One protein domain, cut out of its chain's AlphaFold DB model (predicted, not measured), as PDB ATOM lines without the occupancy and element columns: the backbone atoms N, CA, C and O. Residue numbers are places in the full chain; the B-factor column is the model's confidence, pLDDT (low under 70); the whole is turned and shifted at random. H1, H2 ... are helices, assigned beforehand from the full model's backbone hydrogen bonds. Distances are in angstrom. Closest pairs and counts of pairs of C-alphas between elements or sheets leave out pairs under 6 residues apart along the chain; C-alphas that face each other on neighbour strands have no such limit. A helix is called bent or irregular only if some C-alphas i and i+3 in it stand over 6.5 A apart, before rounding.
ATOM      1  N   ASN A 541     254.607 247.370 346.975       75.81
ATOM      2  CA  ASN A 541     255.162 247.321 345.623       75.81
ATOM      3  C   ASN A 541     254.029 247.345 344.572       75.81
ATOM      4  O   ASN A 541     252.867 247.075 344.886       75.81
ATOM      5  N   GLN A 542     254.378 247.640 343.319       74.75
ATOM      6  CA  GLN A 542     253.407 247.809 342.233       74.75
ATOM      7  C   GLN A 542     252.498 246.589 342.034       74.75
ATOM      8  O   GLN A 542     251.300 246.741 341.805       74.75
ATOM      9  N   ALA A 543     253.052 245.379 342.152       72.62
ATOM     10  CA  ALA A 543     252.304 244.138 341.974       72.62
ATOM     11  C   ALA A 543     251.265 243.937 343.091       72.62
ATOM     12  O   ALA A 543     250.096 243.672 342.815       72.62
ATOM     13  N   SER A 544     251.665 244.142 344.347       68.75
ATOM     14  CA  SER A 544     250.785 244.087 345.515       68.75
ATOM     15  C   SER A 544     249.713 245.179 345.476       68.75
ATOM     16  O   SER A 544     248.565 244.923 345.832       68.75
ATOM     17  N   TYR A 545     250.060 246.385 345.017       74.12
ATOM     18  CA  TYR A 545     249.104 247.476 344.820       74.12
ATOM     19  C   TYR A 545     248.064 247.127 343.746       74.12
ATOM     20  O   TYR A 545     246.866 247.261 343.990       74.12
ATOM     21  N   ALA A 546     248.502 246.617 342.591       70.94
ATOM     22  CA  ALA A 546     247.611 246.205 341.509       70.94
ATOM     23  C   ALA A 546     246.667 245.075 341.951       70.94
ATOM     24  O   ALA A 546     245.471 245.121 341.664       70.94
ATOM     25  N   GLN A 547     247.172 244.105 342.715       70.38
ATOM     26  CA  GLN A 547     246.362 243.025 343.274       70.38
ATOM     27  C   GLN A 547     245.320 243.541 344.282       70.38
ATOM     28  O   GLN A 547     244.164 243.122 344.237       70.38
ATOM     29  N   ALA A 548     245.696 244.470 345.167       67.00
ATOM     30  CA  ALA A 548     244.773 245.081 346.126       67.00
ATOM     31  C   ALA A 548     243.698 245.933 345.435       67.00
ATOM     32  O   ALA A 548     242.522 245.866 345.793       67.00
ATOM     33  N   HIS A 549     244.089 246.714 344.425       73.81
ATOM     34  CA  HIS A 549     243.169 247.537 343.641       73.81
ATOM     35  C   HIS A 549     242.185 246.673 342.850       73.81
ATOM     36  O   HIS A 549     240.984 246.923 342.919       73.81
ATOM     37  N   PHE A 550     242.663 245.599 342.218       73.38
ATOM     38  CA  PHE A 550     241.817 244.623 341.529       73.38
ATOM     39  C   PHE A 550     240.797 243.982 342.480       73.38
ATOM     40  O   PHE A 550     239.607 243.938 342.170       73.38
ATOM     41  N   ALA A 551     241.233 243.564 343.674       69.69
ATOM     42  CA  ALA A 551     240.350 242.985 344.686       69.69
ATOM     43  C   ALA A 551     239.267 243.973 345.155       69.69
ATOM     44  O   ALA A 551     238.120 243.582 345.356       69.69
ATOM     45  N   VAL A 552     239.598 245.263 345.302       68.81
ATOM     46  CA  VAL A 552     238.599 246.297 345.613       68.81
ATOM     47  C   VAL A 552     237.589 246.427 344.480       68.81
ATOM     48  O   VAL A 552     236.394 246.359 344.752       68.81
ATOM     49  N   LEU A 553     238.046 246.559 343.230       73.38
ATOM     50  CA  LEU A 553     237.170 246.691 342.064       73.38
ATOM     51  C   LEU A 553     236.225 245.491 341.927       73.38
ATOM     52  O   LEU A 553     235.034 245.683 341.701       73.38
ATOM     53  N   GLN A 554     236.724 244.270 342.138       70.88
ATOM     54  CA  GLN A 554     235.934 243.035 342.063       70.88
ATOM     55  C   GLN A 554     234.771 243.006 343.069       70.88
ATOM     56  O   GLN A 554     233.764 242.338 342.848       70.88
ATOM     57  N   HIS A 555     234.895 243.736 344.179       65.38
ATOM     58  CA  HIS A 555     233.882 243.813 345.230       65.38
ATOM     59  C   HIS A 555     232.962 245.044 345.132       65.38
ATOM     60  O   HIS A 555     232.165 245.257 346.053       65.38
ATOM     61  N   MET A 556     233.051 245.834 344.052       70.81
ATOM     62  CA  MET A 556     232.174 246.978 343.776       70.81
ATOM     63  C   MET A 556     231.091 246.600 342.760       70.81
ATOM     64  O   MET A 556     231.399 246.189 341.640       70.81
ATOM     65  N   ALA A 557     229.824 246.776 343.137       72.81
ATOM     66  CA  ALA A 557     228.680 246.427 342.292       72.81
ATOM     67  C   ALA A 557     228.635 247.271 341.006       72.81
ATOM     68  O   ALA A 557     228.289 246.783 339.935       72.81
ATOM     69  N   GLU A 558     229.063 248.528 341.095       74.31
ATOM     70  CA  GLU A 558     229.127 249.482 339.989       74.31
ATOM     71  C   GLU A 558     230.182 249.099 338.939       74.31
ATOM     72  O   GLU A 558     230.114 249.553 337.799       74.31
ATOM     73  N   VAL A 559     231.157 248.261 339.309       79.00
ATOM     74  CA  VAL A 559     232.245 247.822 338.423       79.00
ATOM     75  C   VAL A 559     231.939 246.458 337.791       79.00
ATOM     76  O   VAL A 559     232.532 246.110 336.772       79.00
ATOM     77  N   THR A 560     230.978 245.696 338.328       80.44
ATOM     78  CA  THR A 560     230.593 244.363 337.826       80.44
ATOM     79  C   THR A 560     230.299 244.325 336.314       80.44
ATOM     80  O   THR A 560     230.859 243.450 335.650       80.44
ATOM     81  N   PRO A 561     229.558 245.281 335.715       82.31
ATOM     82  CA  PRO A 561     229.318 245.280 334.266       82.31
ATOM     83  C   PRO A 561     230.610 245.391 333.437       82.31
ATOM     84  O   PRO A 561     230.738 244.785 332.375       82.31
ATOM     85  N   TYR A 562     231.607 246.118 333.946       83.38
ATOM     86  CA  TYR A 562     232.905 246.291 333.291       83.38
ATOM     87  C   TYR A 562     233.785 245.041 333.417       83.38
ATOM     88  O   TYR A 562     234.542 244.726 332.497       83.38
ATOM     89  N   PHE A 563     233.677 244.305 334.530       81.56
ATOM     90  CA  PHE A 563     234.308 242.989 334.683       81.56
ATOM     91  C   PHE A 563     233.807 242.011 333.625       81.56
ATOM     92  O   PHE A 563     234.615 241.375 332.946       81.56
ATOM     93  N   GLU A 564     232.490 241.930 333.455       84.44
ATOM     94  CA  GLU A 564     231.860 241.073 332.452       84.44
ATOM     95  C   GLU A 564     232.260 241.489 331.029       84.44
ATOM     96  O   GLU A 564     232.648 240.636 330.227       84.44
ATOM     97  N   GLU A 565     232.275 242.796 330.738       86.94
ATOM     98  CA  GLU A 565     232.718 243.353 329.452       86.94
ATOM     99  C   GLU A 565     234.176 242.973 329.134       86.94
ATOM    100  O   GLU A 565     234.469 242.457 328.049       86.94
ATOM    101  N   HIS A 566     235.103 243.174 330.079       88.38
ATOM    102  CA  HIS A 566     236.512 242.839 329.873       88.38
ATOM    103  C   HIS A 566     236.734 241.331 329.769       88.38
ATOM    104  O   HIS A 566     237.513 240.882 328.933       88.38
ATOM    105  N   LEU A 567     236.059 240.528 330.594       84.19
ATOM    106  CA  LEU A 567     236.178 239.072 330.550       84.19
ATOM    107  C   LEU A 567     235.669 238.517 329.212       84.19
ATOM    108  O   LEU A 567     236.330 237.671 328.606       84.19
ATOM    109  N   ALA A 568     234.547 239.038 328.704       85.88
ATOM    110  CA  ALA A 568     234.026 238.695 327.384       85.88
ATOM    111  C   ALA A 568     234.986 239.113 326.260       85.88
ATOM    112  O   ALA A 568     235.176 238.362 325.304       85.88
ATOM    113  N   LYS A 569     235.634 240.279 326.386       88.69
ATOM    114  CA  LYS A 569     236.675 240.726 325.452       88.69
ATOM    115  C   LYS A 569     237.886 239.789 325.455       88.69
ATOM    116  O   LYS A 569     238.260 239.299 324.398       88.69
ATOM    117  N   VAL A 570     238.448 239.473 326.624       87.19
ATOM    118  CA  VAL A 570     239.617 238.581 326.744       87.19
ATOM    119  C   VAL A 570     239.314 237.188 326.184       87.19
ATOM    120  O   VAL A 570     240.164 236.614 325.507       87.19
ATOM    121  N   ARG A 571     238.096 236.666 326.398       85.19
ATOM    122  CA  ARG A 571     237.635 235.397 325.803       85.19
ATOM    123  C   ARG A 571     237.529 235.457 324.281       85.19
ATOM    124  O   ARG A 571     237.937 234.511 323.614       85.19
ATOM    125  N   ARG A 572     236.999 236.555 323.738       86.50
ATOM    126  CA  ARG A 572     236.848 236.758 322.291       86.50
ATOM    127  C   ARG A 572     238.197 236.909 321.588       86.50
ATOM    128  O   ARG A 572     238.377 236.359 320.510       86.50
ATOM    129  N   ASP A 573     239.137 237.602 322.220       86.31
ATOM    130  CA  ASP A 573     240.458 237.881 321.652       86.31
ATOM    131  C   ASP A 573     241.416 236.672 321.773       86.31
ATOM    132  O   ASP A 573     242.467 236.654 321.138       86.31
ATOM    133  N   ASN A 574     241.075 235.650 322.576       85.81
ATOM    134  CA  ASN A 574     241.938 234.496 322.876       85.81
ATOM    135  C   ASN A 574     241.182 233.156 322.791       85.81
ATOM    136  O   ASN A 574     241.173 232.358 323.737       85.81
ATOM    137  N   ILE A 575     240.543 232.905 321.645       81.00
ATOM    138  CA  ILE A 575     239.779 231.678 321.376       81.00
ATOM    139  C   ILE A 575     240.695 230.444 321.493       81.00
ATOM    140  O   ILE A 575     241.774 230.398 320.909       81.00
ATOM    141  N   GLY A 576     240.265 229.440 322.267       78.50
ATOM    142  CA  GLY A 576     240.994 228.180 322.481       78.50
ATOM    143  C   GLY A 576     241.870 228.115 323.744       78.50
ATOM    144  O   GLY A 576     242.468 227.074 324.015       78.50
ATOM    145  N   ARG A 577     241.951 229.187 324.547       85.62
ATOM    146  CA  ARG A 577     242.625 229.175 325.863       85.62
ATOM    147  C   ARG A 577     241.706 228.650 326.975       85.62
ATOM    148  O   ARG A 577     240.494 228.822 326.920       85.62
ATOM    149  N   SER A 578     242.292 228.032 328.004       82.94
ATOM    150  CA  SER A 578     241.544 227.501 329.154       82.94
ATOM    151  C   SER A 578     241.014 228.609 330.069       82.94
ATOM    152  O   SER A 578     241.625 229.674 330.183       82.94
ATOM    153  N   ASP A 579     239.927 228.341 330.800       73.50
ATOM    154  CA  ASP A 579     239.328 229.308 331.733       73.50
ATOM    155  C   ASP A 579     240.302 229.793 332.817       73.50
ATOM    156  O   ASP A 579     240.267 230.955 333.217       73.50
ATOM    157  N   ILE A 580     241.221 228.935 333.269       71.19
ATOM    158  CA  ILE A 580     242.261 229.308 334.242       71.19
ATOM    159  C   ILE A 580     243.186 230.377 333.651       71.19
ATOM    160  O   ILE A 580     243.524 231.352 334.322       71.19
ATOM    161  N   TRP A 581     243.584 230.211 332.387       84.88
ATOM    162  CA  TRP A 581     244.432 231.178 331.697       84.88
ATOM    163  C   TRP A 581     243.678 232.486 331.441       84.88
ATOM    164  O   TRP A 581     244.212 233.556 331.722       84.88
ATOM    165  N   ILE A 582     242.419 232.400 330.998       78.06
ATOM    166  CA  ILE A 582     241.550 233.559 330.758       78.06
ATOM    167  C   ILE A 582     241.373 234.390 332.032       78.06
ATOM    168  O   ILE A 582     241.540 235.605 331.990       78.06
ATOM    169  N   ASN A 583     241.093 233.754 333.172       76.19
ATOM    170  CA  ASN A 583     240.939 234.454 334.448       76.19
ATOM    171  C   ASN A 583     242.247 235.106 334.915       76.19
ATOM    172  O   ASN A 583     242.224 236.202 335.476       76.19
ATOM    173  N   ARG A 584     243.396 234.469 334.650       77.19
ATOM    174  CA  ARG A 584     244.714 235.039 334.959       77.19
ATOM    175  C   ARG A 584     245.013 236.270 334.104       77.19
ATOM    176  O   ARG A 584     245.446 237.285 334.638       77.19
ATOM    177  N   GLU A 585     244.773 236.178 332.799       81.25
ATOM    178  CA  GLU A 585     245.000 237.270 331.847       81.25
ATOM    179  C   GLU A 585     244.049 238.444 332.112       81.25
ATOM    180  O   GLU A 585     244.466 239.604 332.149       81.25
ATOM    181  N   HIS A 586     242.781 238.136 332.391       81.44
ATOM    182  CA  HIS A 586     241.792 239.113 332.824       81.44
ATOM    183  C   HIS A 586     242.255 239.836 334.095       81.44
ATOM    184  O   HIS A 586     242.327 241.063 334.093       81.44
ATOM    185  N   GLY A 587     242.641 239.101 335.144       78.44
ATOM    186  CA  GLY A 587     243.116 239.686 336.401       78.44
ATOM    187  C   GLY A 587     244.366 240.557 336.254       78.44
ATOM    188  O   GLY A 587     244.489 241.574 336.931       78.44
ATOM    189  N   ALA A 588     245.270 240.205 335.336       79.06
ATOM    190  CA  ALA A 588     246.501 240.954 335.100       79.06
ATOM    191  C   ALA A 588     246.275 242.300 334.388       79.06
ATOM    192  O   ALA A 588     247.008 243.252 334.642       79.06
ATOM    193  N   ARG A 589     245.277 242.389 333.497       85.19
ATOM    194  CA  ARG A 589     245.093 243.547 332.596       85.19
ATOM    195  C   ARG A 589     243.874 244.404 332.911       85.19
ATOM    196  O   ARG A 589     243.750 245.506 332.381       85.19
ATOM    197  N   PHE A 590     242.985 243.921 333.777       85.81
ATOM    198  CA  PHE A 590     241.717 244.583 334.064       85.81
ATOM    199  C   PHE A 590     241.881 246.008 334.602       85.81
ATOM    200  O   PHE A 590     241.177 246.893 334.139       85.81
ATOM    201  N   ASN A 591     242.809 246.259 335.534       83.00
ATOM    202  CA  ASN A 591     242.941 247.580 336.164       83.00
ATOM    203  C   ASN A 591     243.278 248.687 335.151       83.00
ATOM    204  O   ASN A 591     242.667 249.755 335.174       83.00
ATOM    205  N   GLU A 592     244.235 248.429 334.254       84.50
ATOM    206  CA  GLU A 592     244.621 249.378 333.203       84.50
ATOM    207  C   GLU A 592     243.515 249.516 332.158       84.50
ATOM    208  O   GLU A 592     243.129 250.632 331.809       84.50
ATOM    209  N   TRP A 593     242.928 248.393 331.731       89.94
ATOM    210  CA  TRP A 593     241.810 248.416 330.793       89.94
ATOM    211  C   TRP A 593     240.617 249.209 331.340       89.94
ATOM    212  O   TRP A 593     240.048 250.027 330.622       89.94
ATOM    213  N   PHE A 594     240.260 249.011 332.612       87.00
ATOM    214  CA  PHE A 594     239.152 249.693 333.276       87.00
ATOM    215  C   PHE A 594     239.410 251.197 333.371       87.00
ATOM    216  O   PHE A 594     238.537 251.995 333.030       87.00
ATOM    217  N   LYS A 595     240.632 251.599 333.744       85.88
ATOM    218  CA  LYS A 595     241.042 253.007 333.771       85.88
ATOM    219  C   LYS A 595     240.886 253.669 332.400       85.88
ATOM    220  O   LYS A 595     240.268 254.730 332.301       85.88
ATOM    221  N   ASP A 596     241.381 253.025 331.348       86.38
ATOM    222  CA  ASP A 596     241.293 253.564 329.992       86.38
ATOM    223  C   ASP A 596     239.865 253.546 329.437       86.38
ATOM    224  O   ASP A 596     239.500 254.393 328.618       86.38
ATOM    225  N   ARG A 597     239.056 252.559 329.834       85.12
ATOM    226  CA  ARG A 597     237.653 252.428 329.428       85.12
ATOM    227  C   ARG A 597     236.797 253.529 330.049       85.12
ATOM    228  O   ARG A 597     235.986 254.117 329.338       85.12
ATOM    229  N   VAL A 598     237.018 253.840 331.328       84.69
ATOM    230  CA  VAL A 598     236.358 254.945 332.042       84.69
ATOM    231  C   VAL A 598     236.800 256.297 331.476       84.69
ATOM    232  O   VAL A 598     235.956 257.153 331.235       84.69
ATOM    233  N   ALA A 599     238.092 256.483 331.180       80.38
ATOM    234  CA  ALA A 599     238.606 257.728 330.597       80.38
ATOM    235  C   ALA A 599     238.064 258.028 329.184       80.38
ATOM    236  O   ALA A 599     237.971 259.189 328.798       80.38
ATOM    237  N   ARG A 600     237.697 256.991 328.419       79.81
ATOM    238  CA  ARG A 600     237.142 257.095 327.057       79.81
ATOM    239  C   ARG A 600     235.610 257.144 327.003       79.81
ATOM    240  O   ARG A 600     235.043 257.116 325.916       79.81
ATOM    241  N   SER A 601     234.936 257.168 328.152       76.06
ATOM    242  CA  SER A 601     233.473 257.184 328.217       76.06
ATOM    243  C   SER A 601     232.917 258.556 327.815       76.06
ATOM    244  O   SER A 601     233.271 259.563 328.422       76.06
ATOM    245  N   THR A 602     232.023 258.592 326.823       59.66
ATOM    246  CA  THR A 602     231.427 259.824 326.266       59.66
ATOM    247  C   THR A 602     230.346 260.438 327.154       59.66
ATOM    248  O   THR A 602     230.190 261.653 327.159       59.66
ATOM    249  N   ASP A 603     229.662 259.623 327.960       62.62
ATOM    250  CA  ASP A 603     228.496 260.052 328.752       62.62
ATOM    251  C   ASP A 603     228.851 260.623 330.135       62.62
ATOM    252  O   ASP A 603     227.973 260.833 330.965       62.62
ATOM    253  N   GLY A 604     230.138 260.878 330.405       61.81
ATOM    254  CA  GLY A 604     230.602 261.347 331.712       61.81
ATOM    255  C   GLY A 604     230.412 260.274 332.797       61.81
ATOM    256  O   GLY A 604     229.356 260.198 333.420       61.81
ATOM    257  N   PRO A 605     231.416 259.421 333.070       70.19
ATOM    258  CA  PRO A 605     231.275 258.371 334.077       70.19
ATOM    259  C   PRO A 605     230.991 258.984 335.453       70.19
ATOM    260  O   PRO A 605     231.517 260.055 335.771       70.19
ATOM    261  N   SER A 606     230.194 258.297 336.280       73.44
ATOM    262  CA  SER A 606     229.870 258.771 337.631       73.44
ATOM    263  C   SER A 606     231.140 259.099 338.423       73.44
ATOM    264  O   SER A 606     232.189 258.471 338.245       73.44
ATOM    265  N   GLU A 607     231.057 260.074 339.331       72.81
ATOM    266  CA  GLU A 607     232.205 260.494 340.144       72.81
ATOM    267  C   GLU A 607     232.840 259.308 340.904       72.81
ATOM    268  O   GLU A 607     234.057 259.243 341.085       72.81
ATOM    269  N   ILE A 608     232.022 258.318 341.273       72.62
ATOM    270  CA  ILE A 608     232.445 257.072 341.918       72.62
ATOM    271  C   ILE A 608     233.309 256.223 340.971       72.62
ATOM    272  O   ILE A 608     234.404 255.814 341.359       72.62
ATOM    273  N   LEU A 609     232.882 256.006 339.721       76.69
ATOM    274  CA  LEU A 609     233.655 255.250 338.724       76.69
ATOM    275  C   LEU A 609     234.971 255.954 338.368       76.69
ATOM    276  O   LEU A 609     236.007 255.300 338.248       76.69
ATOM    277  N   GLN A 610     234.963 257.290 338.288       76.81
ATOM    278  CA  GLN A 610     236.182 258.076 338.073       76.81
ATOM    279  C   GLN A 610     237.182 257.925 339.223       76.81
ATOM    280  O   GLN A 610     238.384 257.801 338.988       76.81
ATOM    281  N   ARG A 611     236.705 257.921 340.471       74.38
ATOM    282  CA  ARG A 611     237.555 257.712 341.651       74.38
ATOM    283  C   ARG A 611     238.095 256.280 341.711       74.38
ATOM    284  O   ARG A 611     239.282 256.103 341.969       74.38
ATOM    285  N   LEU A 612     237.276 255.274 341.399       77.69
ATOM    286  CA  LEU A 612     237.692 253.864 341.359       77.69
ATOM    287  C   LEU A 612     238.736 253.585 340.263       77.69
ATOM    288  O   LEU A 612     239.680 252.832 340.501       77.69
ATOM    289  N   ALA A 613     238.616 254.232 339.099       79.19
ATOM    290  CA  ALA A 613     239.574 254.140 337.994       79.19
ATOM    291  C   ALA A 613     240.941 254.788 338.299       79.19
ATOM    292  O   ALA A 613     241.962 254.373 337.748       79.19
ATOM    293  N   ARG A 614     240.985 255.796 339.185       75.62
ATOM    294  CA  ARG A 614     242.229 256.484 339.592       75.62
ATOM    295  C   ARG A 614     243.098 255.671 340.554       75.62
ATOM    296  O   ARG A 614     244.286 255.962 340.657       75.62
ATOM    297  N   GLY A 615     242.537 254.651 341.203       68.62
ATOM    298  CA  GLY A 615     243.265 253.783 342.127       68.62
ATOM    299  C   GLY A 615     243.135 254.167 343.598       68.62
ATOM    300  O   GLY A 615     242.623 255.224 343.962       68.62
TER     301      GLY A 615
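AT A GLANCE: This is residues 541 to 615 of the 714 residues of the protein "Putative transposable element" of Oryza sativa subsp. japonica (UniProt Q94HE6). A long helix with a sharp bend, H3, runs through this domain: H2 crosses its first arm, and H4 folds back on its second arm as a helical hairpin. H1 starts away from the other helices and comes in toward the bend of H3, which its Phe 550 approaches. The printed part has 75 residues with four named helices, H1, H2, H3 and H4 in that order along the chain, and no named strand; the class is all helix. The whole is compact, with a radius of gyration of the C-alphas of 12.6 A and spans of 38 by 31 by 19 A.

HOW THE PARTS SIT: Look first at H3, residues 579 to 599, which by its hydrogen bonds was assigned as one helix but is bent: C-alphas 588 and 591 are 7.6 A apart. Its arms, H3a, residues 579 to 588, and H3b, residues 591 to 599, stand at a steep tilt of 62 degrees. Taken whole, H3 is the hub, touching three other helices. H2, residues 560 to 573, touches H3a with residues 566 to 571 alone; the closest C-alphas, of Leu 567 and His 586, are 6.1 A apart, at a steep tilt of 63 degrees, opposite ways. H4, residues 607 to 614, touches H3b, with the closest C-alphas, of Lys 595 and Ala 613, 4.6 A apart; this hairpin has a steep tilt of 43 degrees. H1, residues 542 to 554, only just touches H3b, with 3 pairs of C-alphas within 8 A, the closest being Phe 550 and Asn 591 at 6.2 A. The helix packing is mostly crossed: of the three pairs of helices that touch, 0 are at a shallow tilt. H4 is apart from H2 and from H3a. In H1, H2, H3a, H3b and H4 every O i to N i+4 pair is within hydrogen-bond range.

IN THESE COORDINATES: Find C-alpha 579 at (239.328, 229.308, 331.733); from there H3a runs 14.1 A to C-alpha 588. H3b, 12.4 A long, ends at C-alpha 599, at (238.606, 257.728, 330.597). H2 measures 20.0 A from first to last C-alpha and H1 18.1 A, beginning at C-alpha 542, at (253.407, 247.809, 342.233). H4 is 10.8 A long.

THE WHOLE: Look to Gly 576 and Glu 607 for the two C-alphas farthest apart, 37.9 A. The printed part has no cut. The links from H1 to H2 and from H2 to H3 are tight, the one from H3 to H4 is short, and no link is long. The mean pLDDT of the printed part is 78.0; it is under 70 at residues 544, 548, 551 to 552, 555, 602 to 604 and 615.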